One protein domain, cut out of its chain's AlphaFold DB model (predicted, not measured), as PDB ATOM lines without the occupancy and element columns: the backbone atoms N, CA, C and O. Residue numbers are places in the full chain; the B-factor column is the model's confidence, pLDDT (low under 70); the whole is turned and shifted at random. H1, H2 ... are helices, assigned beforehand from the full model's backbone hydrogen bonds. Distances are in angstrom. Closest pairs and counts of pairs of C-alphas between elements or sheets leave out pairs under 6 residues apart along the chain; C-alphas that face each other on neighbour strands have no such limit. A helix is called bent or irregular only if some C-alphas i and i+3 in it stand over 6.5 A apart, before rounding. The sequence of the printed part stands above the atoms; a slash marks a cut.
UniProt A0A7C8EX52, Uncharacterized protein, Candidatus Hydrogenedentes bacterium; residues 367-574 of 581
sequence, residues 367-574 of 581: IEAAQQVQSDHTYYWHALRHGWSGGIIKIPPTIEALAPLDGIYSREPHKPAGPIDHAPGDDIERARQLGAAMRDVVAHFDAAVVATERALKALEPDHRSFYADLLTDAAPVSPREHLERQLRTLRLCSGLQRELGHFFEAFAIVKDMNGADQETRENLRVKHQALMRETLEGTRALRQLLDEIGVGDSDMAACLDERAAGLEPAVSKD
ATOM      1  N   ILE A 367      16.475 -36.784 -49.708       92.56
ATOM      2  CA  ILE A 367      16.687 -36.256 -48.350       92.56
ATOM      3  C   ILE A 367      16.407 -34.746 -48.312       92.56
ATOM      4  O   ILE A 367      15.692 -34.291 -47.429       92.56
ATOM      5  N   GLU A 368      16.901 -33.966 -49.281       91.38
ATOM      6  CA  GLU A 368      16.638 -32.519 -49.336       91.38
ATOM      7  C   GLU A 368      15.146 -32.199 -49.431       91.38
ATOM      8  O   GLU A 368      14.672 -31.308 -48.734       91.38
ATOM      9  N   ALA A 369      14.392 -32.953 -50.231       92.50
ATOM     10  CA  ALA A 369      12.947 -32.790 -50.328       92.50
ATOM     11  C   ALA A 369      12.239 -33.105 -48.999       92.50
ATOM     12  O   ALA A 369      11.421 -32.306 -48.548       92.50
ATOM     13  N   ALA A 370      12.597 -34.214 -48.338       90.50
ATOM     14  CA  ALA A 370      12.060 -34.570 -47.020       90.50
ATOM     15  C   ALA A 370      12.275 -33.432 -46.013       90.50
ATOM     16  O   ALA A 370      11.365 -32.978 -45.324       90.50
ATOM     17  N   GLN A 371      13.495 -32.925 -45.993       86.50
ATOM     18  CA  GLN A 371      13.949 -31.925 -45.053       86.50
ATOM     19  C   GLN A 371      13.363 -30.537 -45.335       86.50
ATOM     20  O   GLN A 371      13.053 -29.786 -44.410       86.50
ATOM     21  N   GLN A 372      13.148 -30.193 -46.606       86.75
ATOM     22  CA  GLN A 372      12.413 -28.992 -46.988       86.75
ATOM     23  C   GLN A 372      10.966 -29.054 -46.482       86.75
ATOM     24  O   GLN A 372      10.510 -28.095 -45.863       86.75
ATOM     25  N   VAL A 373      10.276 -30.193 -46.639       87.00
ATOM     26  CA  VAL A 373       8.920 -30.382 -46.091       87.00
ATOM     27  C   VAL A 373       8.917 -30.228 -44.570       87.00
ATOM     28  O   VAL A 373       8.050 -29.542 -44.028       87.00
ATOM     29  N   GLN A 374       9.903 -30.794 -43.869       83.56
ATOM     30  CA  GLN A 374      10.039 -30.593 -42.424       83.56
ATOM     31  C   GLN A 374      10.256 -29.108 -42.095       83.56
ATOM     32  O   GLN A 374       9.525 -28.565 -41.267       83.56
ATOM     33  N   SER A 375      11.194 -28.428 -42.771       81.19
ATOM     34  CA  SER A 375      11.449 -26.981 -42.632       81.19
ATOM     35  C   SER A 375      10.170 -26.152 -42.833       81.19
ATOM     36  O   SER A 375       9.951 -25.144 -42.149       81.19
ATOM     37  N   ASP A 376       9.292 -26.607 -43.728       81.25
ATOM     38  CA  ASP A 376       7.968 -26.050 -44.002       81.25
ATOM     39  C   ASP A 376       6.961 -26.164 -42.865       81.25
ATOM     40  O   ASP A 376       6.114 -25.282 -42.743       81.25
ATOM     41  N   HIS A 377       7.156 -27.106 -41.947       79.56
ATOM     42  CA  HIS A 377       6.235 -27.390 -40.847       79.56
ATOM     43  C   HIS A 377       6.916 -27.323 -39.454       79.56
ATOM     44  O   HIS A 377       6.454 -27.946 -38.499       79.56
ATOM     45  N   THR A 378       8.003 -26.544 -39.313       69.19
ATOM     46  CA  THR A 378       8.940 -26.456 -38.156       69.19
ATOM     47  C   THR A 378       8.385 -26.039 -36.780       69.19
ATOM     48  O   THR A 378       9.170 -25.785 -35.868       69.19
ATOM     49  N   TYR A 379       7.076 -25.986 -36.534       67.56
ATOM     50  CA  TYR A 379       6.551 -25.536 -35.227       67.56
ATOM     51  C   TYR A 379       6.922 -26.416 -34.043       67.56
ATOM     52  O   TYR A 379       7.092 -25.927 -32.930       67.56
ATOM     53  N   TYR A 380       7.046 -27.717 -34.282       57.31
ATOM     54  CA  TYR A 380       7.315 -28.710 -33.248       57.31
ATOM     55  C   TYR A 380       8.781 -29.138 -33.270       57.31
ATOM     56  O   TYR A 380       9.087 -30.294 -33.002       57.31
ATOM     57  N   TRP A 381       9.700 -28.243 -33.642       59.88
ATOM     58  CA  TRP A 381      11.063 -28.629 -34.015       59.88
ATOM     59  C   TRP A 381      11.790 -29.444 -32.930       59.88
ATOM     60  O   TRP A 381      12.429 -30.436 -33.265       59.88
ATOM     61  N   HIS A 382      11.635 -29.120 -31.639       57.16
ATOM     62  CA  HIS A 382      12.202 -29.931 -30.548       57.16
ATOM     63  C   HIS A 382      11.618 -31.350 -30.515       57.16
ATOM     64  O   HIS A 382      12.315 -32.330 -30.281       57.16
ATOM     65  N   ALA A 383      10.316 -31.435 -30.752       53.19
ATOM     66  CA  ALA A 383       9.487 -32.626 -30.694       53.19
ATOM     67  C   ALA A 383       9.644 -33.537 -31.927       53.19
ATOM     68  O   ALA A 383       9.369 -34.731 -31.846       53.19
ATOM     69  N   LEU A 384      10.112 -32.987 -33.050       52.31
ATOM     70  CA  LEU A 384      10.377 -33.708 -34.297       52.31
ATOM     71  C   LEU A 384      11.742 -34.417 -34.321       52.31
ATOM     72  O   LEU A 384      12.034 -35.170 -35.250       52.31
ATOM     73  N   ARG A 385      12.581 -34.203 -33.303       61.34
ATOM     74  CA  ARG A 385      13.921 -34.798 -33.209       61.34
ATOM     75  C   ARG A 385      13.920 -36.048 -32.364       61.34
ATOM     76  O   ARG A 385      13.606 -35.949 -31.198       61.34
ATOM     77  N   HIS A 386      14.445 -37.157 -32.857       52.75
ATOM     78  CA  HIS A 386      14.533 -38.428 -32.129       52.75
ATOM     79  C   HIS A 386      14.976 -38.349 -30.646       52.75
ATOM     80  O   HIS A 386      14.297 -38.863 -29.757       52.75
ATOM     81  N   GLY A 387      16.101 -37.679 -30.362       51.19
ATOM     82  CA  GLY A 387      16.648 -37.580 -29.000       51.19
ATOM     83  C   GLY A 387      15.763 -36.796 -28.022       51.19
ATOM     84  O   GLY A 387      15.826 -37.023 -26.817       51.19
ATOM     85  N   TRP A 388      14.915 -35.896 -28.526       56.19
ATOM     86  CA  TRP A 388      14.017 -35.040 -27.733       56.19
ATOM     87  C   TRP A 388      12.541 -35.415 -27.914       56.19
ATOM     88  O   TRP A 388      11.702 -35.155 -27.052       56.19
ATOM     89  N   SER A 389      12.242 -36.149 -28.979       63.25
ATOM     90  CA  SER A 389      10.990 -36.822 -29.246       63.25
ATOM     91  C   SER A 389      10.850 -38.048 -28.372       63.25
ATOM     92  O   SER A 389       9.772 -38.606 -28.379       63.25
ATOM     93  N   GLY A 390      11.854 -38.469 -27.595       66.81
ATOM     94  CA  GLY A 390      11.666 -39.495 -26.565       66.81
ATOM     95  C   GLY A 390      10.439 -39.200 -25.694       66.81
ATOM     96  O   GLY A 390       9.660 -40.099 -25.412       66.81
ATOM     97  N   GLY A 391      10.175 -37.927 -25.374       74.12
ATOM     98  CA  GLY A 391       8.943 -37.527 -24.687       74.12
ATOM     99  C   GLY A 391       7.655 -37.821 -25.471       74.12
ATOM    100  O   GLY A 391       6.667 -38.213 -24.868       74.12
ATOM    101  N   ILE A 392       7.660 -37.677 -26.798       80.62
ATOM    102  CA  ILE A 392       6.504 -37.920 -27.683       80.62
ATOM    103  C   ILE A 392       6.375 -39.390 -28.077       80.62
ATOM    104  O   ILE A 392       5.291 -39.961 -28.040       80.62
ATOM    105  N   ILE A 393       7.483 -40.016 -28.453       82.19
ATOM    106  CA  ILE A 393       7.561 -41.406 -28.875       82.19
ATOM    107  C   ILE A 393       7.220 -42.331 -27.711       82.19
ATOM    108  O   ILE A 393       6.595 -43.346 -27.956       82.19
ATOM    109  N   LYS A 394       7.507 -41.976 -26.454       85.38
ATOM    110  CA  LYS A 394       7.021 -42.749 -25.296       85.38
ATOM    111  C   LYS A 394       5.506 -42.693 -25.108       85.38
ATOM    112  O   LYS A 394       4.945 -43.594 -24.497       85.38
ATOM    113  N   ILE A 395       4.834 -41.643 -25.587       89.19
ATOM    114  CA  ILE A 395       3.388 -41.497 -25.411       89.19
ATOM    115  C   ILE A 395       2.695 -42.414 -26.427       89.19
ATOM    116  O   ILE A 395       2.797 -42.170 -27.635       89.19
ATOM    117  N   PRO A 396       1.973 -43.458 -25.983       92.25
ATOM    118  CA  PRO A 396       1.169 -44.247 -26.901       92.25
ATOM    119  C   PRO A 396       0.033 -43.353 -27.424       92.25
ATOM    120  O   PRO A 396      -0.624 -42.693 -26.617       92.25
ATOM    121  N   PRO A 397      -0.230 -43.291 -28.741       93.06
ATOM    122  CA  PRO A 397      -1.298 -42.457 -29.289       93.06
ATOM    123  C   PRO A 397      -2.687 -43.079 -29.055       93.06
ATOM    124  O   PRO A 397      -3.410 -43.395 -29.993       93.06
ATOM    125  N   THR A 398      -3.053 -43.299 -27.791       95.19
ATOM    126  CA  THR A 398      -4.398 -43.710 -27.369       95.19
ATOM    127  C   THR A 398      -5.231 -42.490 -26.976       95.19
ATOM    128  O   THR A 398      -4.694 -41.428 -26.648       95.19
ATOM    129  N   ILE A 399      -6.561 -42.638 -26.950       94.62
ATOM    130  CA  ILE A 399      -7.461 -41.560 -26.511       94.62
ATOM    131  C   ILE A 399      -7.120 -41.144 -25.074       94.62
ATOM    132  O   ILE A 399      -7.035 -39.955 -24.782       94.62
ATOM    133  N   GLU A 400      -6.883 -42.110 -24.186       94.88
ATOM    134  CA  GLU A 400      -6.601 -41.873 -22.769       94.88
ATOM    135  C   GLU A 400      -5.293 -41.104 -22.552       94.88
ATOM    136  O   GLU A 400      -5.226 -40.254 -21.665       94.88
ATOM    137  N   ALA A 401      -4.269 -41.385 -23.359       93.25
ATOM    138  CA  ALA A 401      -2.965 -40.740 -23.252       93.25
ATOM    139  C   ALA A 401      -2.946 -39.337 -23.882       93.25
ATOM    140  O   ALA A 401      -2.294 -38.437 -23.354       93.25
ATOM    141  N   LEU A 402      -3.676 -39.130 -24.984       92.75
ATOM    142  CA  LEU A 402      -3.679 -37.867 -25.734       92.75
ATOM    143  C   LEU A 402      -4.718 -36.852 -25.232       92.75
ATOM    144  O   LEU A 402      -4.503 -35.640 -25.334       92.75
ATOM    145  N   ALA A 403      -5.840 -37.312 -24.668       91.81
ATOM    146  CA  ALA A 403      -6.887 -36.442 -24.133       91.81
ATOM    147  C   ALA A 403      -6.372 -35.377 -23.140       91.81
ATOM    148  O   ALA A 403      -6.728 -34.212 -23.347       91.81
ATOM    149  N   PRO A 404      -5.524 -35.698 -22.135       91.56
ATOM    150  CA  PRO A 404      -5.068 -34.725 -21.138       91.56
ATOM    151  C   PRO A 404      -3.978 -33.757 -21.629       91.56
ATOM    152  O   PRO A 404      -3.572 -32.882 -20.871       91.56
ATOM    153  N   LEU A 405      -3.464 -33.900 -22.856       87.62
ATOM    154  CA  LEU A 405      -2.382 -33.045 -23.352       87.62
ATOM    155  C   LEU A 405      -2.910 -31.662 -23.768       87.62
ATOM    156  O   LEU A 405      -3.524 -31.537 -24.827       87.62
ATOM    157  N   ASP A 406      -2.669 -30.615 -22.984       72.94
ATOM    158  CA  ASP A 406      -3.121 -29.238 -23.267       72.94
ATOM    159  C   ASP A 406      -2.195 -28.489 -24.252       72.94
ATOM    160  O   ASP A 406      -1.702 -27.393 -23.977       72.94
ATOM    161  N   GLY A 407      -1.956 -29.110 -25.411       70.50
ATOM    162  CA  GLY A 407      -1.008 -28.675 -26.441       70.50
ATOM    163  C   GLY A 407       0.226 -29.580 -26.515       70.50
ATOM    164  O   GLY A 407       0.550 -30.300 -25.571       70.50
ATOM    165  N   ILE A 408       0.915 -29.567 -27.658       66.88
ATOM    166  CA  ILE A 408       2.198 -30.259 -27.842       66.88
ATOM    167  C   ILE A 408       3.284 -29.187 -27.723       66.88
ATOM    168  O   ILE A 408       3.242 -28.194 -28.442       66.88
ATOM    169  N   TYR A 409       4.198 -29.347 -26.766       56.97
ATOM    170  CA  TYR A 409       5.238 -28.381 -26.388       56.97
ATOM    171  C   TYR A 409       5.810 -27.520 -27.537       56.97
ATOM    172  O   TYR A 409       6.539 -28.023 -28.386       56.97
ATOM    173  N   SER A 410       5.529 -26.212 -27.498       51.25
ATOM    174  CA  SER A 410       6.447 -25.071 -27.697       51.25
ATOM    175  C   SER A 410       5.620 -23.781 -27.797       51.25
ATOM    176  O   SER A 410       4.683 -23.694 -28.589       51.25
ATOM    177  N   ARG A 411       5.949 -22.752 -27.004       49.62
ATOM    178  CA  ARG A 411       5.527 -21.379 -27.321       49.62
ATOM    179  C   ARG A 411       6.613 -20.755 -28.184       49.62
ATOM    180  O   ARG A 411       7.565 -20.224 -27.627       49.62
ATOM    181  N   GLU A 412       6.422 -20.712 -29.496       54.84
ATOM    182  CA  GLU A 412       7.185 -19.790 -30.339       54.84
ATOM    183  C   GLU A 412       6.295 -19.122 -31.389       54.84
ATOM    184  O   GLU A 412       5.805 -19.758 -32.321       54.84
ATOM    185  N   PRO A 413       6.119 -17.799 -31.286       51.09
ATOM    186  CA  PRO A 413       6.140 -16.959 -32.475       51.09
ATOM    187  C   PRO A 413       7.314 -15.966 -32.357       51.09
ATOM    188  O   PRO A 413       7.565 -15.408 -31.294       51.09
ATOM    189  N   HIS A 414       8.102 -15.701 -33.401       52.00
ATOM    190  CA  HIS A 414       7.681 -15.411 -34.774       52.00
ATOM    191  C   HIS A 414       8.633 -15.981 -35.845       52.00
ATOM    192  O   HIS A 414       9.844 -15.790 -35.747       52.00
ATOM    193  N   LYS A 415       8.075 -16.502 -36.946       63.66
ATOM    194  CA  LYS A 415       8.743 -16.635 -38.257       63.66
ATOM    195  C   LYS A 415       7.754 -16.160 -39.325       63.66
ATOM    196  O   LYS A 415       6.628 -16.652 -39.338       63.66
ATOM    197  N   PRO A 416       8.090 -15.146 -40.127       58.84
ATOM    198  CA  PRO A 416       8.422 -15.473 -41.515       58.84
ATOM    199  C   PRO A 416       9.504 -14.561 -42.102       58.84
ATOM    200  O   PRO A 416       9.251 -13.379 -42.273       58.84
ATOM    201  N   ALA A 417      10.658 -15.082 -42.537       58.56
ATOM    202  CA  ALA A 417      11.363 -14.422 -43.643       58.56
ATOM    203  C   ALA A 417      11.386 -15.339 -44.883       58.56
ATOM    204  O   ALA A 417      12.130 -16.314 -44.973       58.56
ATOM    205  N   GLY A 418      10.510 -14.991 -45.837       54.25
ATOM    206  CA  GLY A 418      10.132 -15.746 -47.040       54.25
ATOM    207  C   GLY A 418       8.620 -15.602 -47.335       54.25
ATOM    208  O   GLY A 418       7.921 -14.975 -46.544       54.25
ATOM    209  N   PRO A 419       8.087 -16.140 -48.455       54.16
ATOM    210  CA  PRO A 419       6.664 -16.027 -48.820       54.16
ATOM    211  C   PRO A 419       5.746 -17.074 -48.160       54.16
ATOM    212  O   PRO A 419       4.556 -17.113 -48.464       54.16
ATOM    213  N   ILE A 420       6.290 -17.961 -47.325       62.59
ATOM    214  CA  ILE A 420       5.560 -19.104 -46.767       62.59
ATOM    215  C   ILE A 420       4.871 -18.664 -45.475       62.59
ATOM    216  O   ILE A 420       5.536 -18.245 -44.528       62.59
ATOM    217  N   ASP A 421       3.543 -18.762 -45.441       63.78
ATOM    218  CA  ASP A 421       2.790 -18.696 -44.191       63.78
ATOM    219  C   ASP A 421       3.066 -19.984 -43.427       63.78
ATOM    220  O   ASP A 421       2.798 -21.076 -43.927       63.78
ATOM    221  N   HIS A 422       3.678 -19.864 -42.254       61.88
ATOM    222  CA  HIS A 422       4.265 -21.024 -41.614       61.88
ATOM    223  C   HIS A 422       3.197 -22.023 -41.168       61.88
ATOM    224  O   HIS A 422       3.537 -23.186 -41.113       61.88
ATOM    225  N   ALA A 423       1.961 -21.592 -40.860       61.94
ATOM    226  CA  ALA A 423       0.715 -22.350 -40.630       61.94
ATOM    227  C   ALA A 423      -0.224 -21.476 -39.774       61.94
ATOM    228  O   ALA A 423      -0.052 -21.378 -38.547       61.94
ATOM    229  N   PRO A 424      -1.226 -20.836 -40.381       61.34
ATOM    230  CA  PRO A 424      -2.223 -20.085 -39.645       61.34
ATOM    231  C   PRO A 424      -3.182 -21.083 -38.979       61.34
ATOM    232  O   PRO A 424      -3.829 -21.872 -39.658       61.34
ATOM    233  N   GLY A 425      -3.284 -21.079 -37.651       72.25
ATOM    234  CA  GLY A 425      -4.209 -21.983 -36.965       72.25
ATOM    235  C   GLY A 425      -3.915 -22.195 -35.488       72.25
ATOM    236  O   GLY A 425      -2.915 -21.703 -34.957       72.25
ATOM    237  N   ASP A 426      -4.818 -22.923 -34.836       84.25
ATOM    238  CA  ASP A 426      -4.608 -23.467 -33.498       84.25
ATOM    239  C   ASP A 426      -3.706 -24.716 -33.537       84.25
ATOM    240  O   ASP A 426      -3.280 -25.180 -34.598       84.25
ATOM    241  N   ASP A 427      -3.387 -25.265 -32.366       82.50
ATOM    242  CA  ASP A 427      -2.496 -26.425 -32.258       82.50
ATOM    243  C   ASP A 427      -3.081 -27.704 -32.882       82.50
ATOM    244  O   ASP A 427      -2.327 -28.606 -33.239       82.50
ATOM    245  N   ILE A 428      -4.407 -27.791 -33.045       87.56
ATOM    246  CA  ILE A 428      -5.066 -28.946 -33.667       87.56
ATOM    247  C   ILE A 428      -4.848 -28.895 -35.180       87.56
ATOM    248  O   ILE A 428      -4.430 -29.886 -35.778       87.56
ATOM    249  N   GLU A 429      -5.080 -27.734 -35.799       86.81
ATOM    250  CA  GLU A 429      -4.826 -27.532 -37.228       86.81
ATOM    251  C   GLU A 429      -3.343 -27.718 -37.567       86.81
ATOM    252  O   GLU A 429      -3.014 -28.393 -38.542       86.81
ATOM    253  N   ARG A 430      -2.435 -27.219 -36.721       84.56
ATOM    254  CA  ARG A 430      -0.989 -27.437 -36.891       84.56
ATOM    255  C   ARG A 430      -0.609 -28.911 -36.820       84.56
ATOM    256  O   ARG A 430       0.136 -29.383 -37.676       84.56
ATOM    257  N   ALA A 431      -1.125 -29.649 -35.836       87.12
ATOM    258  CA  ALA A 431      -0.878 -31.084 -35.726       87.12
ATOM    259  C   ALA A 431      -1.426 -31.850 -36.942       87.12
ATOM    260  O   ALA A 431      -0.759 -32.744 -37.459       87.12
ATOM    261  N   ARG A 432      -2.598 -31.462 -37.459       90.06
ATOM    262  CA  ARG A 432      -3.194 -32.051 -38.667       90.06
ATOM    263  C   ARG A 432      -2.327 -31.823 -39.907       90.06
ATOM    264  O   ARG A 432      -2.064 -32.770 -40.648       90.06
ATOM    265  N   GLN A 433      -1.873 -30.589 -40.121       88.19
ATOM    266  CA  GLN A 433      -0.995 -30.238 -41.242       88.19
ATOM    267  C   GLN A 433       0.345 -30.963 -41.145       88.19
ATOM    268  O   GLN A 433       0.788 -31.561 -42.123       88.19
ATOM    269  N   LEU A 434       0.949 -30.986 -39.953       86.81
ATOM    270  CA  LEU A 434       2.200 -31.700 -39.735       86.81
ATOM    271  C   LEU A 434       2.032 -33.207 -39.952       86.81
ATOM    272  O   LEU A 434       2.809 -33.791 -40.695       86.81
ATOM    273  N   GLY A 435       1.007 -33.843 -39.375       90.12
ATOM    274  CA  GLY A 435       0.741 -35.270 -39.583       90.12
ATOM    275  C   GLY A 435       0.619 -35.628 -41.069       90.12
ATOM    276  O   GLY A 435       1.185 -36.623 -41.519       90.12
ATOM    277  N   ALA A 436      -0.034 -34.768 -41.859       91.62
ATOM    278  CA  ALA A 436      -0.112 -34.933 -43.306       91.62
ATOM    279  C   ALA A 436       1.244 -34.764 -44.007       91.62
ATOM    280  O   ALA A 436       1.629 -35.638 -44.781       91.62
ATOM    281  N   ALA A 437       1.975 -33.690 -43.704       90.94
ATOM    282  CA  ALA A 437       3.285 -33.406 -44.283       90.94
ATOM    283  C   ALA A 437       4.310 -34.511 -43.985       90.94
ATOM    284  O   ALA A 437       5.133 -34.855 -44.829       90.94
ATOM    285  N   MET A 438       4.230 -35.133 -42.810       90.88
ATOM    286  CA  MET A 438       5.134 -36.213 -42.412       90.88
ATOM    287  C   MET A 438       4.991 -37.464 -43.288       90.88
ATOM    288  O   MET A 438       5.955 -38.209 -43.437       90.88
ATOM    289  N   ARG A 439       3.842 -37.679 -43.945       93.56
ATOM    290  CA  ARG A 439       3.716 -38.742 -44.956       93.56
ATOM    291  C   ARG A 439       4.562 -38.453 -46.194       93.56
ATOM    292  O   ARG A 439       5.195 -39.371 -46.713       93.56
ATOM    293  N   ASP A 440       4.630 -37.193 -46.615       94.56
ATOM    294  CA  ASP A 440       5.489 -36.773 -47.728       94.56
ATOM    295  C   ASP A 440       6.971 -36.904 -47.342       94.56
ATOM    296  O   ASP A 440       7.774 -37.433 -48.113       94.56
ATOM    297  N   VAL A 441       7.326 -36.526 -46.108       92.19
ATOM    298  CA  VAL A 441       8.671 -36.732 -45.535       92.19
ATOM    299  C   VAL A 441       9.071 -38.210 -45.585       92.19
ATOM    300  O   VAL A 441      10.153 -38.540 -46.074       92.19
ATOM    301  N   VAL A 442       8.196 -39.115 -45.129       94.19
ATOM    302  CA  VAL A 442       8.428 -40.570 -45.166       94.19
ATOM    303  C   VAL A 442       8.618 -41.061 -46.599       94.19
ATOM    304  O   VAL A 442       9.580 -41.776 -46.871       94.19
ATOM    305  N   ALA A 443       7.766 -40.635 -47.537       97.12
ATOM    306  CA  ALA A 443       7.882 -41.023 -48.942       97.12
ATOM    307  C   ALA A 443       9.226 -40.593 -49.557       97.12
ATOM    308  O   ALA A 443       9.835 -41.335 -50.333       97.12
ATOM    309  N   HIS A 444       9.719 -39.411 -49.191       96.31
ATOM    310  CA  HIS A 444      11.026 -38.929 -49.616       96.31
ATOM    311  C   HIS A 444      12.186 -39.719 -48.988       96.31
ATOM    312  O   HIS A 444      13.122 -40.083 -49.701       96.31
ATOM    313  N   PHE A 445      12.122 -40.074 -47.701       94.69
ATOM    314  CA  PHE A 445      13.129 -40.963 -47.108       94.69
ATOM    315  C   PHE A 445      13.102 -42.370 -47.719       94.69
ATOM    316  O   PHE A 445      14.164 -42.924 -48.003       94.69
ATOM    317  N   ASP A 446      11.927 -42.927 -48.014       96.62
ATOM    318  CA  ASP A 446      11.804 -44.216 -48.707       96.62
ATOM    319  C   ASP A 446      12.407 -44.156 -50.122       96.62
ATOM    320  O   ASP A 446      13.107 -45.078 -50.554       96.62
ATOM    321  N   ALA A 447      12.228 -43.041 -50.836       98.19
ATOM    322  CA  ALA A 447      12.905 -42.811 -52.110       98.19
ATOM    323  C   ALA A 447      14.436 -42.747 -51.947       98.19
ATOM    324  O   ALA A 447      15.162 -43.318 -52.768       98.19
ATOM    325  N   ALA A 448      14.936 -42.124 -50.875       96.56
ATOM    326  CA  ALA A 448      16.363 -42.088 -50.560       96.56
ATOM    327  C   ALA A 448      16.930 -43.484 -50.237       96.56
ATOM    328  O   ALA A 448      18.033 -43.816 -50.682       96.56
ATOM    329  N   VAL A 449      16.170 -44.329 -49.528       97.12
ATOM    330  CA  VAL A 449      16.502 -45.744 -49.274       97.12
ATOM    331  C   VAL A 449      16.661 -46.491 -50.600       97.12
ATOM    332  O   VAL A 449      17.712 -47.083 -50.850       97.12
ATOM    333  N   VAL A 450      15.672 -46.401 -51.496       98.56
ATOM    334  CA  VAL A 450      15.715 -47.064 -52.814       98.56
ATOM    335  C   VAL A 450      16.893 -46.570 -53.660       98.56
ATOM    336  O   VAL A 450      17.565 -47.367 -54.320       98.56
ATOM    337  N   ALA A 451      17.162 -45.265 -53.658       98.56
ATOM    338  CA  ALA A 451      18.289 -44.685 -54.381       98.56
ATOM    339  C   ALA A 451      19.639 -45.172 -53.819       98.56
ATOM    340  O   ALA A 451      20.513 -45.583 -54.584       98.56
ATOM    341  N   THR A 452      19.777 -45.255 -52.495       98.06
ATOM    342  CA  THR A 452      20.987 -45.775 -51.834       98.06
ATOM    343  C   THR A 452      21.207 -47.263 -52.134       98.06
ATOM    344  O   THR A 452      22.328 -47.682 -52.419       98.06
ATOM    345  N   GLU A 453      20.147 -48.074 -52.178       98.44
ATOM    346  CA  GLU A 453      20.239 -49.482 -52.597       98.44
ATOM    347  C   GLU A 453      20.700 -49.635 -54.054       98.44
ATOM    348  O   GLU A 453      21.437 -50.569 -54.383       98.44
ATOM    349  N   ARG A 454      20.288 -48.723 -54.946       98.62
ATOM    350  CA  ARG A 454      20.780 -48.686 -56.334       98.62
ATOM    351  C   ARG A 454      22.249 -48.278 -56.389       98.62
ATOM    352  O   ARG A 454      23.007 -48.922 -57.109       98.62
ATOM    353  N   ALA A 455      22.662 -47.292 -55.593       98.31
ATOM    354  CA  ALA A 455      24.065 -46.900 -55.471       98.31
ATOM    355  C   ALA A 455      24.944 -48.075 -55.010       98.31
ATOM    356  O   ALA A 455      25.960 -48.359 -55.636       98.31
ATOM    357  N   LEU A 456      24.513 -48.831 -53.991       97.94
ATOM    358  CA  LEU A 456      25.221 -50.023 -53.499       97.94
ATOM    359  C   LEU A 456      25.396 -51.120 -54.557       97.94
ATOM    360  O   LEU A 456      26.412 -51.823 -54.556       97.94
ATOM    361  N   LYS A 457      24.404 -51.285 -55.441       98.06
ATOM    362  CA  LYS A 457      24.446 -52.244 -56.556       98.06
ATOM    363  C   LYS A 457      25.335 -51.766 -57.704       98.06
ATOM    364  O   LYS A 457      25.944 -52.598 -58.366       98.06
ATOM    365  N   ALA A 458      25.393 -50.457 -57.934       98.06
ATOM    366  CA  ALA A 458      26.205 -49.830 -58.974       98.06
ATOM    367  C   ALA A 458      27.656 -49.555 -58.538       98.06
ATOM    368  O   ALA A 458      28.458 -49.092 -59.344       98.06
ATOM    369  N   LEU A 459      27.993 -49.802 -57.270       97.81
ATOM    370  CA  LEU A 459      29.325 -49.554 -56.739       97.81
ATOM    371  C   LEU A 459      30.332 -50.588 -57.260       97.81
ATOM    372  O   LEU A 459      30.206 -51.785 -56.984       97.81
ATOM    373  N   GLU A 460      31.366 -50.100 -57.941       95.00
ATOM    374  CA  GLU A 460      32.483 -50.919 -58.411       95.00
ATOM    375  C   GLU A 460      33.242 -51.543 -57.221       95.00
ATOM    376  O   GLU A 460      33.580 -50.820 -56.276       95.00
ATOM    377  N   PRO A 461      33.547 -52.859 -57.234       89.81
ATOM    378  CA  PRO A 461      34.164 -53.552 -56.096       89.81
ATOM    379  C   PRO A 461      35.488 -52.950 -55.610       89.81
ATOM    380  O   PRO A 461      35.763 -52.980 -54.413       89.81
ATOM    381  N   ASP A 462      36.276 -52.384 -56.526       87.81
ATOM    382  CA  ASP A 462      37.617 -51.856 -56.253       87.81
ATOM    383  C   ASP A 462      37.649 -50.324 -56.077       87.81
ATOM    384  O   ASP A 462      38.732 -49.732 -55.987       87.81
ATOM    385  N   HIS A 463      36.488 -49.652 -56.038       88.25
ATOM    386  CA  HIS A 463      36.443 -48.195 -55.874       88.25
ATOM    387  C   HIS A 463      36.940 -47.782 -54.485       88.25
ATOM    388  O   HIS A 463      36.472 -48.278 -53.457       88.25
ATOM    389  N   ARG A 464      37.885 -46.838 -54.444       85.62
ATOM    390  CA  ARG A 464      38.458 -46.311 -53.198       85.62
ATOM    391  C   ARG A 464      37.836 -44.966 -52.840       85.62
ATOM    392  O   ARG A 464      37.586 -44.140 -53.712       85.62
ATOM    393  N   SER A 465      37.641 -44.745 -51.542       80.75
ATOM    394  CA  SER A 465      37.215 -43.454 -50.992       80.75
ATOM    395  C   SER A 465      38.257 -42.383 -51.322       80.75
ATOM    396  O   SER A 465      39.399 -42.488 -50.885       80.75
ATOM    397  N   PHE A 466      37.887 -41.366 -52.104       82.94
ATOM    398  CA  PHE A 466      38.821 -40.315 -52.526       82.94
ATOM    399  C   PHE A 466      39.089 -39.288 -51.421       82.94
ATOM    400  O   PHE A 466      40.200 -38.782 -51.287       82.94
ATOM    401  N   TYR A 467      38.061 -38.923 -50.650       80.38
ATOM    402  CA  TYR A 467      38.163 -37.795 -49.723       80.38
ATOM    403  C   TYR A 467      38.767 -38.148 -48.372       80.38
ATOM    404  O   TYR A 467      39.287 -37.254 -47.706       80.38
ATOM    405  N   ALA A 468      38.741 -39.419 -47.982       69.44
ATOM    406  CA  ALA A 468      39.369 -39.842 -46.740       69.44
ATOM    407  C   ALA A 468      40.880 -39.552 -46.751       69.44
ATOM    408  O   ALA A 468      41.363 -38.900 -45.833       69.44
ATOM    409  N   ASP A 469      41.570 -39.853 -47.858       69.25
ATOM    410  CA  ASP A 469      43.001 -39.554 -48.038       69.25
ATOM    411  C   ASP A 469      43.320 -38.045 -47.993       69.25
ATOM    412  O   ASP A 469      44.458 -37.638 -47.764       69.25
ATOM    413  N   LEU A 470      42.330 -37.182 -48.252       74.25
ATOM    414  CA  LEU A 470      42.513 -35.731 -48.251       74.25
ATOM    415  C   LEU A 470      42.325 -35.122 -46.859       74.25
ATOM    416  O   LEU A 470      42.896 -34.069 -46.562       74.25
ATOM    417  N   LEU A 471      41.460 -35.711 -46.036       73.62
ATOM    418  CA  LEU A 471      40.940 -35.050 -44.843       73.62
ATOM    419  C   LEU A 471      41.504 -35.597 -43.535       73.62
ATOM    420  O   LEU A 471      41.425 -34.887 -42.537       73.62
ATOM    421  N   THR A 472      42.054 -36.808 -43.533       71.06
ATOM    422  CA  THR A 472      42.497 -37.491 -42.315       71.06
ATOM    423  C   THR A 472      43.572 -38.530 -42.626       71.06
ATOM    424  O   THR A 472      43.594 -39.096 -43.715       71.06
ATOM    425  N   ASP A 473      44.427 -38.814 -41.645       73.06
ATOM    426  CA  ASP A 473      45.357 -39.951 -41.681       73.06
ATOM    427  C   ASP A 473      44.697 -41.265 -41.199       73.06
ATOM    428  O   ASP A 473      45.321 -42.328 -41.206       73.06
ATOM    429  N   ALA A 474      43.436 -41.211 -40.746       70.31
ATOM    430  CA  ALA A 474      42.679 -42.388 -40.332       70.31
ATOM    431  C   ALA A 474      42.332 -43.291 -41.526       70.31
ATOM    432  O   ALA A 474      42.132 -42.823 -42.647       70.31
ATOM    433  N   ALA A 475      42.204 -44.597 -41.268       72.75
ATOM    434  CA  ALA A 475      41.764 -45.546 -42.284       72.75
ATOM    435  C   ALA A 475      40.374 -45.137 -42.822       72.75
ATOM    436  O   ALA A 475      39.440 -45.011 -42.025       72.75
ATOM    437  N   PRO A 476      40.215 -44.940 -44.144       73.25
ATOM    438  CA  PRO A 476      38.934 -44.577 -44.732       73.25
ATOM    439  C   PRO A 476      37.855 -45.616 -44.439       73.25
ATOM    440  O   PRO A 476      38.091 -46.812 -44.620       73.25
ATOM    441  N   VAL A 477      36.634 -45.164 -44.150       83.12
ATOM    442  CA  VAL A 477      35.450 -46.004 -44.373       83.12
ATOM    443  C   VAL A 477      35.367 -46.300 -45.873       83.12
ATOM    444  O   VAL A 477      35.480 -45.392 -46.707       83.12
ATOM    445  N   SER A 478      35.204 -47.574 -46.241       89.06
ATOM    446  CA  SER A 478      35.060 -47.937 -47.654       89.06
ATOM    447  C   SER A 478      33.768 -47.336 -48.235       89.06
ATOM    448  O   SER A 478      32.779 -47.216 -47.513       89.06
ATOM    449  N   PRO A 479      33.705 -46.997 -49.537       92.50
ATOM    450  CA  PRO A 479      32.473 -46.486 -50.147       92.50
ATOM    451  C   PRO A 479      31.261 -47.416 -49.959       92.50
ATOM    452  O   PRO A 479      30.140 -46.941 -49.793       92.50
ATOM    453  N   ARG A 480      31.485 -48.740 -49.933       94.56
ATOM    454  CA  ARG A 480      30.437 -49.737 -49.667       94.56
ATOM    455  C   ARG A 480      29.919 -49.636 -48.240       94.56
ATOM    456  O   ARG A 480      28.721 -49.461 -48.051       94.56
ATOM    457  N   GLU A 481      30.821 -49.715 -47.265       91.31
ATOM    458  CA  GLU A 481      30.470 -49.607 -45.847       91.31
ATOM    459  C   GLU A 481      29.768 -48.275 -45.562       91.31
ATOM    460  O   GLU A 481      28.749 -48.248 -44.880       91.31
ATOM    461  N   HIS A 482      30.250 -47.179 -46.156       90.75
ATOM    462  CA  HIS A 482      29.621 -45.868 -46.047       90.75
ATOM    463  C   HIS A 482      28.155 -45.914 -46.505       90.75
ATOM    464  O   HIS A 482      27.263 -45.508 -45.761       90.75
ATOM    465  N   LEU A 483      27.881 -46.423 -47.711       93.56
ATOM    466  CA  LEU A 483      26.515 -46.503 -48.237       93.56
ATOM    467  C   LEU A 483      25.631 -47.485 -47.447       93.56
ATOM    468  O   LEU A 483      24.437 -47.243 -47.301       93.56
ATOM    469  N   GLU A 484      26.187 -48.571 -46.905       93.19
ATOM    470  CA  GLU A 484      25.459 -49.510 -46.036       93.19
ATOM    471  C   GLU A 484      25.057 -48.875 -44.699       93.19
ATOM    472  O   GLU A 484      23.972 -49.155 -44.182       93.19
ATOM    473  N   ARG A 485      25.913 -48.019 -44.133       89.44
ATOM    474  CA  ARG A 485      25.593 -47.237 -42.931       89.44
ATOM    475  C   ARG A 485      24.572 -46.149 -43.236       89.44
ATOM    476  O   ARG A 485      23.566 -46.062 -42.540       89.44
ATOM    477  N   GLN A 486      24.750 -45.415 -44.337       90.69
ATOM    478  CA  GLN A 486      23.767 -44.439 -44.818       90.69
ATOM    479  C   GLN A 486      22.385 -45.082 -45.009       90.69
ATOM    480  O   GLN A 486      21.380 -44.521 -44.585       90.69
ATOM    481  N   LEU A 487      22.319 -46.276 -45.607       93.50
ATOM    482  CA  LEU A 487      21.067 -47.005 -45.820       93.50
ATOM    483  C   LEU A 487      20.346 -47.316 -44.501       93.50
ATOM    484  O   LEU A 487      19.128 -47.147 -44.413       93.50
ATOM    485  N   ARG A 488      21.088 -47.752 -43.476       90.56
ATOM    486  CA  ARG A 488      20.552 -47.990 -42.128       90.56
ATOM    487  C   ARG A 488      20.004 -46.702 -41.519       90.56
ATOM    488  O   ARG A 488      18.849 -46.691 -41.096       90.56
ATOM    489  N   THR A 489      20.773 -45.614 -41.571       87.12
ATOM    490  CA  THR A 489      20.337 -44.293 -41.096       87.12
ATOM    491  C   THR A 489      19.055 -43.837 -41.797       87.12
ATOM    492  O   THR A 489      18.109 -43.426 -41.135       87.12
ATOM    493  N   LEU A 490      18.958 -43.979 -43.123       90.50
ATOM    494  CA  LEU A 490      17.771 -43.561 -43.880       90.50
ATOM    495  C   LEU A 490      16.518 -44.379 -43.546       90.50
ATOM    496  O   LEU A 490      15.425 -43.819 -43.471       90.50
ATOM    497  N   ARG A 491      16.661 -45.688 -43.303       92.25
ATOM    498  CA  ARG A 491      15.544 -46.535 -42.854       92.25
ATOM    499  C   ARG A 491      15.056 -46.133 -41.462       92.25
ATOM    500  O   ARG A 491      13.847 -46.078 -41.245       92.25
ATOM    501  N   LEU A 492      15.979 -45.805 -40.554       88.50
ATOM    502  CA  LEU A 492      15.640 -45.278 -39.230       88.50
ATOM    503  C   LEU A 492      14.909 -43.938 -39.345       88.50
ATOM    504  O   LEU A 492      13.848 -43.785 -38.744       88.50
ATOM    505  N   CYS A 493      15.424 -43.002 -40.157       87.06
ATOM    506  CA  CYS A 493      14.761 -41.730 -40.442       87.06
ATOM    507  C   CYS A 493      13.328 -41.971 -40.930       87.06
ATOM    508  O   CYS A 493      12.395 -41.467 -40.316       87.06
ATOM    509  N   SER A 494      13.130 -42.792 -41.966       91.62
ATOM    510  CA  SER A 494      11.793 -43.102 -42.494       91.62
ATOM    511  C   SER A 494      10.848 -43.654 -41.416       91.62
ATOM    512  O   SER A 494       9.761 -43.110 -41.202       91.62
ATOM    513  N   GLY A 495      11.273 -44.690 -40.683       91.38
ATOM    514  CA  GLY A 495      10.447 -45.315 -39.647       91.38
ATOM    515  C   GLY A 495      10.061 -44.343 -38.534       91.38
ATOM    516  O   GLY A 495       8.916 -44.318 -38.093       91.38
ATOM    517  N   LEU A 496      10.985 -43.484 -38.117       87.88
ATOM    518  CA  LEU A 496      10.728 -42.546 -37.036       87.88
ATOM    519  C   LEU A 496       9.850 -41.363 -37.453       87.88
ATOM    520  O   LEU A 496       8.951 -40.965 -36.713       87.88
ATOM    521  N   GLN A 497      10.080 -40.814 -38.648       88.69
ATOM    522  CA  GLN A 497       9.236 -39.752 -39.195       88.69
ATOM    523  C   GLN A 497       7.788 -40.249 -39.364       88.69
ATOM    524  O   GLN A 497       6.843 -39.503 -39.110       88.69
ATOM    525  N   ARG A 498       7.596 -41.538 -39.671       92.69
ATOM    526  CA  ARG A 498       6.273 -42.176 -39.666       92.69
ATOM    527  C   ARG A 498       5.635 -42.179 -38.277       92.69
ATOM    528  O   ARG A 498       4.500 -41.731 -38.139       92.69
ATOM    529  N   GLU A 499       6.362 -42.609 -37.245       91.69
ATOM    530  CA  GLU A 499       5.849 -42.639 -35.865       91.69
ATOM    531  C   GLU A 499       5.496 -41.247 -35.321       91.69
ATOM    532  O   GLU A 499       4.524 -41.100 -34.570       91.69
ATOM    533  N   LEU A 500       6.260 -40.223 -35.713       88.44
ATOM    534  CA  LEU A 500       5.947 -38.824 -35.430       88.44
ATOM    535  C   LEU A 500       4.676 -38.387 -36.165       88.44
ATOM    536  O   LEU A 500       3.768 -37.850 -35.533       88.44
ATOM    537  N   GLY A 501       4.569 -38.663 -37.469       91.25
ATOM    538  CA  GLY A 501       3.372 -38.364 -38.260       91.25
ATOM    539  C   GLY A 501       2.103 -38.972 -37.655       91.25
ATOM    540  O   GLY A 501       1.120 -38.259 -37.448       91.25
ATOM    541  N   HIS A 502       2.160 -40.251 -37.272       94.50
ATOM    542  CA  HIS A 502       1.056 -40.940 -36.600       94.50
ATOM    543  C   HIS A 502       0.675 -40.286 -35.268       94.50
ATOM    544  O   HIS A 502      -0.509 -40.153 -34.969       94.50
ATOM    545  N   PHE A 503       1.654 -39.845 -34.471       93.06
ATOM    546  CA  PHE A 503       1.375 -39.159 -33.210       93.06
ATOM    547  C   PHE A 503       0.593 -37.856 -33.427       93.06
ATOM    548  O   PHE A 503      -0.434 -37.648 -32.780       93.06
ATOM    549  N   PHE A 504       1.045 -36.991 -34.341       91.56
ATOM    550  CA  PHE A 504       0.381 -35.708 -34.595       91.56
ATOM    551  C   PHE A 504      -1.012 -35.886 -35.213       91.56
ATOM    552  O   PHE A 504      -1.949 -35.181 -34.835       91.56
ATOM    553  N   GLU A 505      -1.180 -36.864 -36.107       94.62
ATOM    554  CA  GLU A 505      -2.485 -37.195 -36.680       94.62
ATOM    555  C   GLU A 505      -3.451 -37.746 -35.619       94.62
ATOM    556  O   GLU A 505      -4.590 -37.286 -35.526       94.62
ATOM    557  N   ALA A 506      -2.989 -38.658 -34.757       95.44
ATOM    558  CA  ALA A 506      -3.783 -39.177 -33.647       95.44
ATOM    559  C   ALA A 506      -4.170 -38.068 -32.662       95.44
ATOM    560  O   ALA A 506      -5.332 -37.982 -32.262       95.44
ATOM    561  N   PHE A 507      -3.230 -37.182 -32.316       93.50
ATOM    562  CA  PHE A 507      -3.494 -36.029 -31.458       93.50
ATOM    563  C   PHE A 507      -4.610 -35.156 -32.033       93.50
ATOM    564  O   PHE A 507      -5.583 -34.882 -31.329       93.50
ATOM    565  N   ALA A 508      -4.517 -34.772 -33.309       93.62
ATOM    566  CA  ALA A 508      -5.545 -33.963 -33.955       93.62
ATOM    567  C   ALA A 508      -6.917 -34.661 -33.929       93.62
ATOM    568  O   ALA A 508      -7.908 -34.051 -33.526       93.62
ATOM    569  N   ILE A 509      -6.964 -35.959 -34.258       96.25
ATOM    570  CA  ILE A 509      -8.199 -36.760 -34.226       96.25
ATOM    571  C   ILE A 509      -8.816 -36.779 -32.819       96.25
ATOM    572  O   ILE A 509     -10.015 -36.543 -32.678       96.25
ATOM    573  N   VAL A 510      -8.021 -37.038 -31.774       95.75
ATOM    574  CA  VAL A 510      -8.505 -37.081 -30.381       95.75
ATOM    575  C   VAL A 510      -9.015 -35.716 -29.930       95.75
ATOM    576  O   VAL A 510     -10.038 -35.640 -29.247       95.75
ATOM    577  N   LYS A 511      -8.349 -34.625 -30.324       94.12
ATOM    578  CA  LYS A 511      -8.810 -33.275 -29.988       94.12
ATOM    579  C   LYS A 511     -10.098 -32.900 -30.715       94.12
ATOM    580  O   LYS A 511     -10.977 -32.337 -30.072       94.12
ATOM    581  N   ASP A 512     -10.281 -33.309 -31.968       94.62
ATOM    582  CA  ASP A 512     -11.544 -33.107 -32.691       94.62
ATOM    583  C   ASP A 512     -12.725 -33.866 -32.054       94.62
ATOM    584  O   ASP A 512     -13.873 -33.422 -32.131       94.62
ATOM    585  N   MET A 513     -12.478 -34.995 -31.375       96.06
ATOM    586  CA  MET A 513     -13.540 -35.704 -30.642       96.06
ATOM    587  C   MET A 513     -14.137 -34.856 -29.506       96.06
ATOM    588  O   MET A 513     -15.310 -35.047 -29.149       96.06
ATOM    589  N   ASN A 514     -13.355 -33.921 -28.948       90.69
ATOM    590  CA  ASN A 514     -13.770 -33.013 -27.883       90.69
ATOM    591  C   ASN A 514     -14.638 -31.887 -28.459       90.69
ATOM    592  O   ASN A 514     -14.164 -30.806 -28.784       90.69
ATOM    593  N   GLY A 515     -15.940 -32.141 -28.572       88.12
ATOM    594  CA  GLY A 515     -16.917 -31.168 -29.077       88.12
ATOM    595  C   GLY A 515     -17.650 -31.618 -30.338       88.12
ATOM    596  O   GLY A 515     -18.665 -31.021 -30.686       88.12
ATOM    597  N   ALA A 516     -17.204 -32.707 -30.968       94.88
ATOM    598  CA  ALA A 516     -17.939 -33.377 -32.033       94.88
ATOM    599  C   ALA A 516     -19.279 -33.954 -31.537       94.88
ATOM    600  O   ALA A 516     -19.392 -34.407 -30.389       94.88
ATOM    601  N   ASP A 517     -20.278 -33.993 -32.422       97.38
ATOM    602  CA  ASP A 517     -21.505 -34.765 -32.211       97.38
ATOM    603  C   ASP A 517     -21.225 -36.282 -32.171       97.38
ATOM    604  O   ASP A 517     -20.103 -36.744 -32.393       97.38
ATOM    605  N   GLN A 518     -22.237 -37.076 -31.816       95.50
ATOM    606  CA  GLN A 518     -22.073 -38.519 -31.622       95.50
ATOM    607  C   GLN A 518     -21.635 -39.246 -32.902       95.50
ATOM    608  O   GLN A 518     -20.781 -40.126 -32.827       95.50
ATOM    609  N   GLU A 519     -22.202 -38.884 -34.054       96.56
ATOM    610  CA  GLU A 519     -21.896 -39.519 -35.340       96.56
ATOM    611  C   GLU A 519     -20.459 -39.205 -35.775       96.56
ATOM    612  O   GLU A 519     -19.680 -40.102 -36.095       96.56
ATOM    613  N   THR A 520     -20.072 -37.932 -35.706       96.25
ATOM    614  CA  THR A 520     -18.722 -37.461 -36.019       96.25
ATOM    615  C   THR A 520     -17.694 -38.090 -35.086       96.25
ATOM    616  O   THR A 520     -16.650 -38.555 -35.543       96.25
ATOM    617  N   ARG A 521     -17.993 -38.170 -33.784       96.00
ATOM    618  CA  ARG A 521     -17.114 -38.811 -32.800       96.00
ATOM    619  C   ARG A 521     -16.891 -40.289 -33.108       96.00
ATOM    620  O   ARG A 521     -15.764 -40.759 -32.981       96.00
ATOM    621  N   GLU A 522     -17.927 -41.008 -33.526       95.25
ATOM    622  CA  GLU A 522     -17.799 -42.422 -33.876       95.25
ATOM    623  C   GLU A 522     -16.955 -42.621 -35.141       95.25
ATOM    624  O   GLU A 522     -16.030 -43.431 -35.158       95.25
ATOM    625  N   ASN A 523     -17.161 -41.783 -36.159       95.69
ATOM    626  CA  ASN A 523     -16.324 -41.788 -37.359       95.69
ATOM    627  C   ASN A 523     -14.846 -41.492 -37.045       95.69
ATOM    628  O   ASN A 523     -13.946 -42.114 -37.616       95.69
ATOM    629  N   LEU A 524     -14.577 -40.553 -36.132       96.00
ATOM    630  CA  LEU A 524     -13.219 -40.239 -35.682       96.00
ATOM    631  C   LEU A 524     -12.590 -41.398 -34.898       96.00
ATOM    632  O   LEU A 524     -11.403 -41.659 -35.076       96.00
ATOM    633  N   ARG A 525     -13.361 -42.132 -34.083       95.56
ATOM    634  CA  ARG A 525     -12.866 -43.329 -33.377       95.56
ATOM    635  C   ARG A 525     -12.424 -44.421 -34.334       95.56
ATOM    636  O   ARG A 525     -11.331 -44.948 -34.159       95.56
ATOM    637  N   VAL A 526     -13.209 -44.700 -35.373       95.06
ATOM    638  CA  VAL A 526     -12.844 -45.698 -36.392       95.06
ATOM    639  C   VAL A 526     -11.535 -45.314 -37.092       95.06
ATOM    640  O   VAL A 526     -10.651 -46.155 -37.265       95.06
ATOM    641  N   LYS A 527     -11.369 -44.032 -37.450       96.12
ATOM    642  CA  LYS A 527     -10.111 -43.523 -38.029       96.12
ATOM    643  C   LYS A 527      -8.939 -43.670 -37.058       96.12
ATOM    644  O   LYS A 527      -7.888 -44.173 -37.442       96.12
ATOM    645  N   HIS A 528      -9.137 -43.283 -35.800       96.38
ATOM    646  CA  HIS A 528      -8.129 -43.401 -34.751       96.38
ATOM    647  C   HIS A 528      -7.697 -44.860 -34.526       96.38
ATOM    648  O   HIS A 528      -6.511 -45.148 -34.417       96.38
ATOM    649  N   GLN A 529      -8.639 -45.805 -34.513       94.69
ATOM    650  CA  GLN A 529      -8.354 -47.238 -34.372       94.69
ATOM    651  C   GLN A 529      -7.532 -47.801 -35.533       94.69
ATOM    652  O   GLN A 529      -6.626 -48.606 -35.311       94.69
ATOM    653  N   ALA A 530      -7.826 -47.394 -36.771       95.50
ATOM    654  CA  ALA A 530      -7.008 -47.772 -37.920       95.50
ATOM    655  C   ALA A 530      -5.564 -47.271 -37.755       95.50
ATOM    656  O   ALA A 530      -4.633 -48.070 -37.844       95.50
ATOM    657  N   LEU A 531      -5.401 -46.000 -37.383       95.75
ATOM    658  CA  LEU A 531      -4.096 -45.388 -37.150       95.75
ATOM    659  C   LEU A 531      -3.312 -46.065 -36.010       95.75
ATOM    660  O   LEU A 531      -2.110 -46.284 -36.136       95.75
ATOM    661  N   MET A 532      -3.973 -46.464 -34.914       95.56
ATOM    662  CA  MET A 532      -3.317 -47.190 -33.813       95.56
ATOM    663  C   MET A 532      -2.745 -48.544 -34.255       95.56
ATOM    664  O   MET A 532      -1.671 -48.930 -33.792       95.56
ATOM    665  N   ARG A 533      -3.429 -49.265 -35.156       95.88
ATOM    666  CA  ARG A 533      -2.924 -50.534 -35.707       95.88
ATOM    667  C   ARG A 533      -1.668 -50.318 -36.540       95.88
ATOM    668  O   ARG A 533      -0.663 -50.981 -36.296       95.88
ATOM    669  N   GLU A 534      -1.712 -49.350 -37.449       96.38
ATOM    670  CA  GLU A 534      -0.559 -48.970 -38.273       96.38
ATOM    671  C   GLU A 534       0.622 -48.510 -37.405       96.38
ATOM    672  O   GLU A 534       1.768 -48.882 -37.653       96.38
ATOM    673  N   THR A 535       0.341 -47.767 -36.331       95.25
ATOM    674  CA  THR A 535       1.351 -47.324 -35.360       95.25
ATOM    675  C   THR A 535       1.992 -48.494 -34.619       95.25
ATOM    676  O   THR A 535       3.208 -48.522 -34.464       95.25
ATOM    677  N   LEU A 536       1.211 -49.478 -34.163       96.62
ATOM    678  CA  LEU A 536       1.759 -50.642 -33.463       96.62
ATOM    679  C   LEU A 536       2.676 -51.469 -34.380       96.62
ATOM    680  O   LEU A 536       3.737 -51.924 -33.949       96.62
ATOM    681  N   GLU A 537       2.286 -51.651 -35.642       96.62
ATOM    682  CA  GLU A 537       3.113 -52.329 -36.646       96.62
ATOM    683  C   GLU A 537       4.404 -51.550 -36.940       96.62
ATOM    684  O   GLU A 537       5.490 -52.135 -36.916       96.62
ATOM    685  N   GLY A 538       4.302 -50.233 -37.145       94.75
ATOM    686  CA  GLY A 538       5.445 -49.346 -37.372       94.75
ATOM    687  C   GLY A 538       6.424 -49.315 -36.197       94.75
ATOM    688  O   GLY A 538       7.625 -49.510 -36.395       94.75
ATOM    689  N   THR A 539       5.910 -49.192 -34.969       94.75
ATOM    690  CA  THR A 539       6.697 -49.212 -33.726       94.75
ATOM    691  C   THR A 539       7.496 -50.514 -33.601       94.75
ATOM    692  O   THR A 539       8.695 -50.478 -33.326       94.75
ATOM    693  N   ARG A 540       6.874 -51.672 -33.869       96.25
ATOM    694  CA  ARG A 540       7.560 -52.978 -33.836       96.25
ATOM    695  C   ARG A 540       8.620 -53.111 -34.927       96.25
ATOM    696  O   ARG A 540       9.710 -53.605 -34.654       96.25
ATOM    697  N   ALA A 541       8.323 -52.654 -36.143       95.50
ATOM    698  CA  ALA A 541       9.283 -52.681 -37.243       95.50
ATOM    699  C   ALA A 541      10.504 -51.790 -36.957       95.50
ATOM    700  O   ALA A 541      11.639 -52.197 -37.197       95.50
ATOM    701  N   LEU A 542      10.285 -50.597 -36.395       92.25
ATOM    702  CA  LEU A 542      11.366 -49.701 -35.997       92.25
ATOM    703  C   LEU A 542      12.191 -50.295 -34.848       92.25
ATOM    704  O   LEU A 542      13.418 -50.240 -34.888       92.25
ATOM    705  N   ARG A 543      11.539 -50.918 -33.860       94.19
ATOM    706  CA  ARG A 543      12.224 -51.630 -32.775       94.19
ATOM    707  C   ARG A 543      13.110 -52.756 -33.311       94.19
ATOM    708  O   ARG A 543      14.261 -52.843 -32.893       94.19
ATOM    709  N   GLN A 544      12.614 -53.560 -34.252       95.00
ATOM    710  CA  GLN A 544      13.402 -54.605 -34.909       95.00
ATOM    711  C   GLN A 544      14.609 -54.014 -35.654       95.00
ATOM    712  O   GLN A 544      15.714 -54.539 -35.551       95.00
ATOM    713  N   LEU A 545      14.427 -52.899 -36.366       91.31
ATOM    714  CA  LEU A 545      15.528 -52.228 -37.057       91.31
ATOM    715  C   LEU A 545      16.626 -51.766 -36.081       91.31
ATOM    716  O   LEU A 545      17.806 -51.866 -36.411       91.31
ATOM    717  N   LEU A 546      16.270 -51.309 -34.873       89.25
ATOM    718  CA  LEU A 546      17.256 -50.992 -33.831       89.25
ATOM    719  C   LEU A 546      18.052 -52.234 -33.383       89.25
ATOM    720  O   LEU A 546      19.251 -52.121 -33.132       89.25
ATOM    721  N   ASP A 547      17.440 -53.420 -33.324       91.06
ATOM    722  CA  ASP A 547      18.183 -54.663 -33.052       91.06
ATOM    723  C   ASP A 547      19.145 -55.006 -34.193       91.06
ATOM    724  O   ASP A 547      20.304 -55.343 -33.948       91.06
ATOM    725  N   GLU A 548      18.691 -54.881 -35.443       89.06
ATOM    726  CA  GLU A 548      19.479 -55.210 -36.638       89.06
ATOM    727  C   GLU A 548      20.758 -54.369 -36.759       89.06
ATOM    728  O   GLU A 548      21.776 -54.861 -37.251       89.06
ATOM    729  N   ILE A 549      20.728 -53.123 -36.286       85.25
ATOM    730  CA  ILE A 549      21.895 -52.226 -36.285       85.25
ATOM    731  C   ILE A 549      22.705 -52.290 -34.978       85.25
ATOM    732  O   ILE A 549      23.674 -51.551 -34.824       85.25
ATOM    733  N   GLY A 550      22.338 -53.177 -34.045       86.62
ATOM    734  CA  GLY A 550      23.093 -53.443 -32.816       86.62
ATOM    735  C   GLY A 550      22.844 -52.454 -31.676       86.62
ATOM    736  O   GLY A 550      23.731 -52.247 -30.851       86.62
ATOM    737  N   VAL A 551      21.666 -51.825 -31.630       84.31
ATOM    738  CA  VAL A 551      21.341 -50.746 -30.675       84.31
ATOM    739  C   VAL A 551      20.035 -50.993 -29.918       84.31
ATOM    740  O   VAL A 551      19.384 -50.066 -29.424       84.31
ATOM    741  N   GLY A 552      19.664 -52.268 -29.807       84.88
ATOM    742  CA  GLY A 552      18.456 -52.734 -29.130       84.88
ATOM    743  C   GLY A 552      18.360 -52.363 -27.648       84.88
ATOM    744  O   GLY A 552      17.261 -52.328 -27.113       84.88
ATOM    745  N   ASP A 553      19.475 -52.010 -27.005       86.06
ATOM    746  CA  ASP A 553      19.517 -51.592 -25.594       86.06
ATOM    747  C   ASP A 553      19.507 -50.060 -25.417       86.06
ATOM    748  O   ASP A 553      19.812 -49.538 -24.346       86.06
ATOM    749  N   SER A 554      19.218 -49.309 -26.482       84.62
ATOM    750  CA  SER A 554      19.196 -47.844 -26.439       84.62
ATOM    751  C   SER A 554      17.967 -47.277 -25.721       84.62
ATOM    752  O   SER A 554      16.901 -47.891 -25.713       84.62
ATOM    753  N   ASP A 555      18.069 -46.038 -25.222       83.44
ATOM    754  CA  ASP A 555      16.922 -45.323 -24.636       83.44
ATOM    755  C   ASP A 555      15.720 -45.268 -25.585       83.44
ATOM    756  O   ASP A 555      14.578 -45.375 -25.145       83.44
ATOM    757  N   MET A 556      15.951 -45.141 -26.898       85.06
ATOM    758  CA  MET A 556      14.867 -45.190 -27.878       85.06
ATOM    759  C   MET A 556      14.209 -46.563 -27.946       85.06
ATOM    760  O   MET A 556      12.987 -46.637 -28.026       85.06
ATOM    761  N   ALA A 557      14.994 -47.641 -27.945       88.88
ATOM    762  CA  ALA A 557      14.438 -48.986 -27.971       88.88
ATOM    763  C   ALA A 557      13.482 -49.187 -26.784       88.88
ATOM    764  O   ALA A 557      12.343 -49.602 -26.990       88.88
ATOM    765  N   ALA A 558      13.878 -48.726 -25.591       89.69
ATOM    766  CA  ALA A 558      13.003 -48.694 -24.421       89.69
ATOM    767  C   ALA A 558      11.744 -47.827 -24.635       89.69
ATOM    768  O   ALA A 558      10.646 -48.255 -24.285       89.69
ATOM    769  N   CYS A 559      11.860 -46.644 -25.260       89.31
ATOM    770  CA  CYS A 559      10.692 -45.812 -25.605       89.31
ATOM    771  C   CYS A 559       9.690 -46.554 -26.504       89.31
ATOM    772  O   CYS A 559       8.480 -46.436 -26.314       89.31
ATOM    773  N   LEU A 560      10.189 -47.281 -27.509       91.12
ATOM    774  CA  LEU A 560       9.362 -48.016 -28.468       91.12
ATOM    775  C   LEU A 560       8.704 -49.236 -27.821       91.12
ATOM    776  O   LEU A 560       7.536 -49.504 -28.099       91.12
ATOM    777  N   ASP A 561       9.413 -49.927 -26.929       93.69
ATOM    778  CA  ASP A 561       8.864 -51.040 -26.151       93.69
ATOM    779  C   ASP A 561       7.730 -50.557 -25.225       93.69
ATOM    780  O   ASP A 561       6.646 -51.147 -25.207       93.69
ATOM    781  N   GLU A 562       7.925 -49.431 -24.526       92.75
ATOM    782  CA  GLU A 562       6.887 -48.785 -23.707       92.75
ATOM    783  C   GLU A 562       5.664 -48.376 -24.545       92.75
ATOM    784  O   GLU A 562       4.520 -48.660 -24.170       92.75
ATOM    785  N   ARG A 563       5.885 -47.757 -25.712       93.31
ATOM    786  CA  ARG A 563       4.809 -47.363 -26.635       93.31
ATOM    787  C   ARG A 563       4.034 -48.562 -27.166       93.31
ATOM    788  O   ARG A 563       2.802 -48.524 -27.175       93.31
ATOM    789  N   ALA A 564       4.721 -49.627 -27.582       95.69
ATOM    790  CA  ALA A 564       4.085 -50.853 -28.055       95.69
ATOM    791  C   ALA A 564       3.211 -51.480 -26.959       95.69
ATOM    792  O   ALA A 564       2.043 -51.783 -27.209       95.69
ATOM    793  N   ALA A 565       3.731 -51.582 -25.731       95.31
ATOM    794  CA  ALA A 565       2.983 -52.091 -24.582       95.31
ATOM    795  C   ALA A 565       1.735 -51.243 -24.266       95.31
ATOM    796  O   ALA A 565       0.700 -51.784 -23.878       95.31
ATOM    797  N   GLY A 566       1.802 -49.920 -24.463       93.94
ATOM    798  CA  GLY A 566       0.650 -49.024 -24.326       93.94
ATOM    799  C   GLY A 566      -0.408 -49.181 -25.430       93.94
ATOM    800  O   GLY A 566      -1.599 -49.011 -25.169       93.94
ATOM    801  N   LEU A 567       0.005 -49.536 -26.651       93.56
ATOM    802  CA  LEU A 567      -0.872 -49.700 -27.818       93.56
ATOM    803  C   LEU A 567      -1.571 -51.065 -27.875       93.56
ATOM    804  O   LEU A 567      -2.722 -51.153 -28.311       93.56
ATOM    805  N   GLU A 568      -0.911 -52.136 -27.432       94.00
ATOM    806  CA  GLU A 568      -1.425 -53.509 -27.524       94.00
ATOM    807  C   GLU A 568      -2.824 -53.707 -26.908       94.00
ATOM    808  O   GLU A 568      -3.688 -54.278 -27.585       94.00
ATOM    809  N   PRO A 569      -3.125 -53.222 -25.683       91.88
ATOM    810  CA  PRO A 569      -4.458 -53.362 -25.103       91.88
ATOM    811  C   PRO A 569      -5.524 -52.578 -25.872       91.88
ATOM    812  O   PRO A 569      -6.661 -53.039 -25.968       91.88
ATOM    813  N   ALA A 570      -5.170 -51.405 -26.408       87.62
ATOM    814  CA  ALA A 570      -6.088 -50.555 -27.163       87.62
ATOM    815  C   ALA A 570      -6.475 -51.206 -28.497       87.62
ATOM    816  O   ALA A 570      -7.646 -51.221 -28.851       87.62
ATOM    817  N   VAL A 571      -5.512 -51.826 -29.182       89.88
ATOM    818  CA  VAL A 571      -5.747 -52.555 -30.437       89.88
ATOM    819  C   VAL A 571      -6.468 -53.894 -30.209       89.88
ATOM    820  O   VAL A 571      -7.252 -54.325 -31.053       89.88
ATOM    821  N   SER A 572      -6.229 -54.565 -29.075       85.00
ATOM    822  CA  SER A 572      -6.779 -55.906 -28.805       85.00
ATOM    823  C   SER A 572      -8.245 -55.908 -28.362       85.00
ATOM    824  O   SER A 572      -8.960 -56.859 -28.670       85.00
ATOM    825  N   LYS A 573      -8.708 -54.869 -27.651       76.25
ATOM    826  CA  LYS A 573     -10.108 -54.759 -27.187       76.25
ATOM    827  C   LYS A 573     -11.121 -54.770 -28.338       76.25
ATOM    828  O   LYS A 573     -12.217 -55.285 -28.171       76.25
ATOM    829  N   ASP A 574     -10.717 -54.310 -29.517       59.47
ATOM    830  CA  ASP A 574     -11.581 -54.220 -30.699       59.47
ATOM    831  C   ASP A 574     -11.660 -55.525 -31.515       59.47
ATOM    832  O   ASP A 574     -12.398 -55.610 -32.496       59.47
TER     833      ASP A 574
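What this domain is: This is residues 367 to 574 of the 581 residues of an uncharacterized protein of Candidatus Hydrogenedentes bacterium (UniProt A0A7C8EX52). One very long helix, H6, runs through the middle, with two other long helices packed along it: H4, reached through a wide loop, and H7, shifted toward H6's last residues. H1 packs on H4, H8 folds back over H7, and the small H2 sits between H6 and H8, while H5 lies far out beyond one end, in a link whose residues 469 to 475 stick out. The printed part has 208 residues, with eight named helices, H1 to H8 in order, and no named strand; the class is all helix. It is only just compact, close to loose, with a radius of gyration of the C-alphas of 19.7 A and spans of 66, 45 and 27 A.

How they stand to each other: H1, residues 367 to 376, touches residues 437 to 448 alone of H4, residues 427 to 458; the closest C-alphas, of Ala 370 and Val 441, are 4.3 A apart, at a shallow tilt of 9 degrees, opposite ways. H2, residues 386 to 393, touches residues 496 to 503 alone of the hub H6, residues 479 to 513, with the C-alphas of Ile 393 and Leu 500 closest at 7.2 A. H3, residues 399 to 402, only just touches H6, with 3 pairs of C-alphas within 8 A; the closest are Ile 399 and Val 510, 6.0 A. H4 touches H6 at a shallow tilt of 19 degrees, opposite ways, closest at the C-alphas of Gly 435 and Gly 501, 4.3 A. H5, residues 468 to 471, touches no helix. H6 and H7, residues 518 to 548, form a helical hairpin at a shallow tilt of 21 degrees, closest at the C-alphas of Met 513 and Arg 521, 5.2 A. H7 and H8, residues 555 to 574, form another at a steep tilt of 39 degrees, closest at the C-alphas of Leu 536 and Ala 564, 5.9 A. H8 touches H2 with residues 556 to 563 alone, closest at the C-alphas of Ile 393 and Cys 559, 6.3 A. H4 and H7 are apart. Every O i to N i+4 pair is within hydrogen-bond range in H1, H6 and H7; in H2 2 of 4 are, in H4 26 of 28 and in H8 13 of 16, while H3 and H5 are too short for such a pair.

Where its parts are: H1 begins at C-alpha 367 (16.687, -36.256, -48.350). H4 is 45.7 A long, H6 51.1 A, H7 45.1 A and H8 30.5 A. H6 begins at C-alpha 479 (32.473, -46.486, -50.147). H8 has a kink of 26 degrees near residue 567 and is only just irregular, with C-alphas 566 and 569 6.7 A apart; it ends at C-alpha 574 (-11.581, -54.220, -30.699).

The domain as a whole: The two C-alphas farthest apart, of Asp 473 and Gln 518, are 68.2 A apart. The printed part has no cut. The link from H3 to H4, residues 403 to 426, is long. The mean pLDDT of the printed part is 85.4; residues 378 to 390, 408 to 424, 468 to 469 and 574 are under 70.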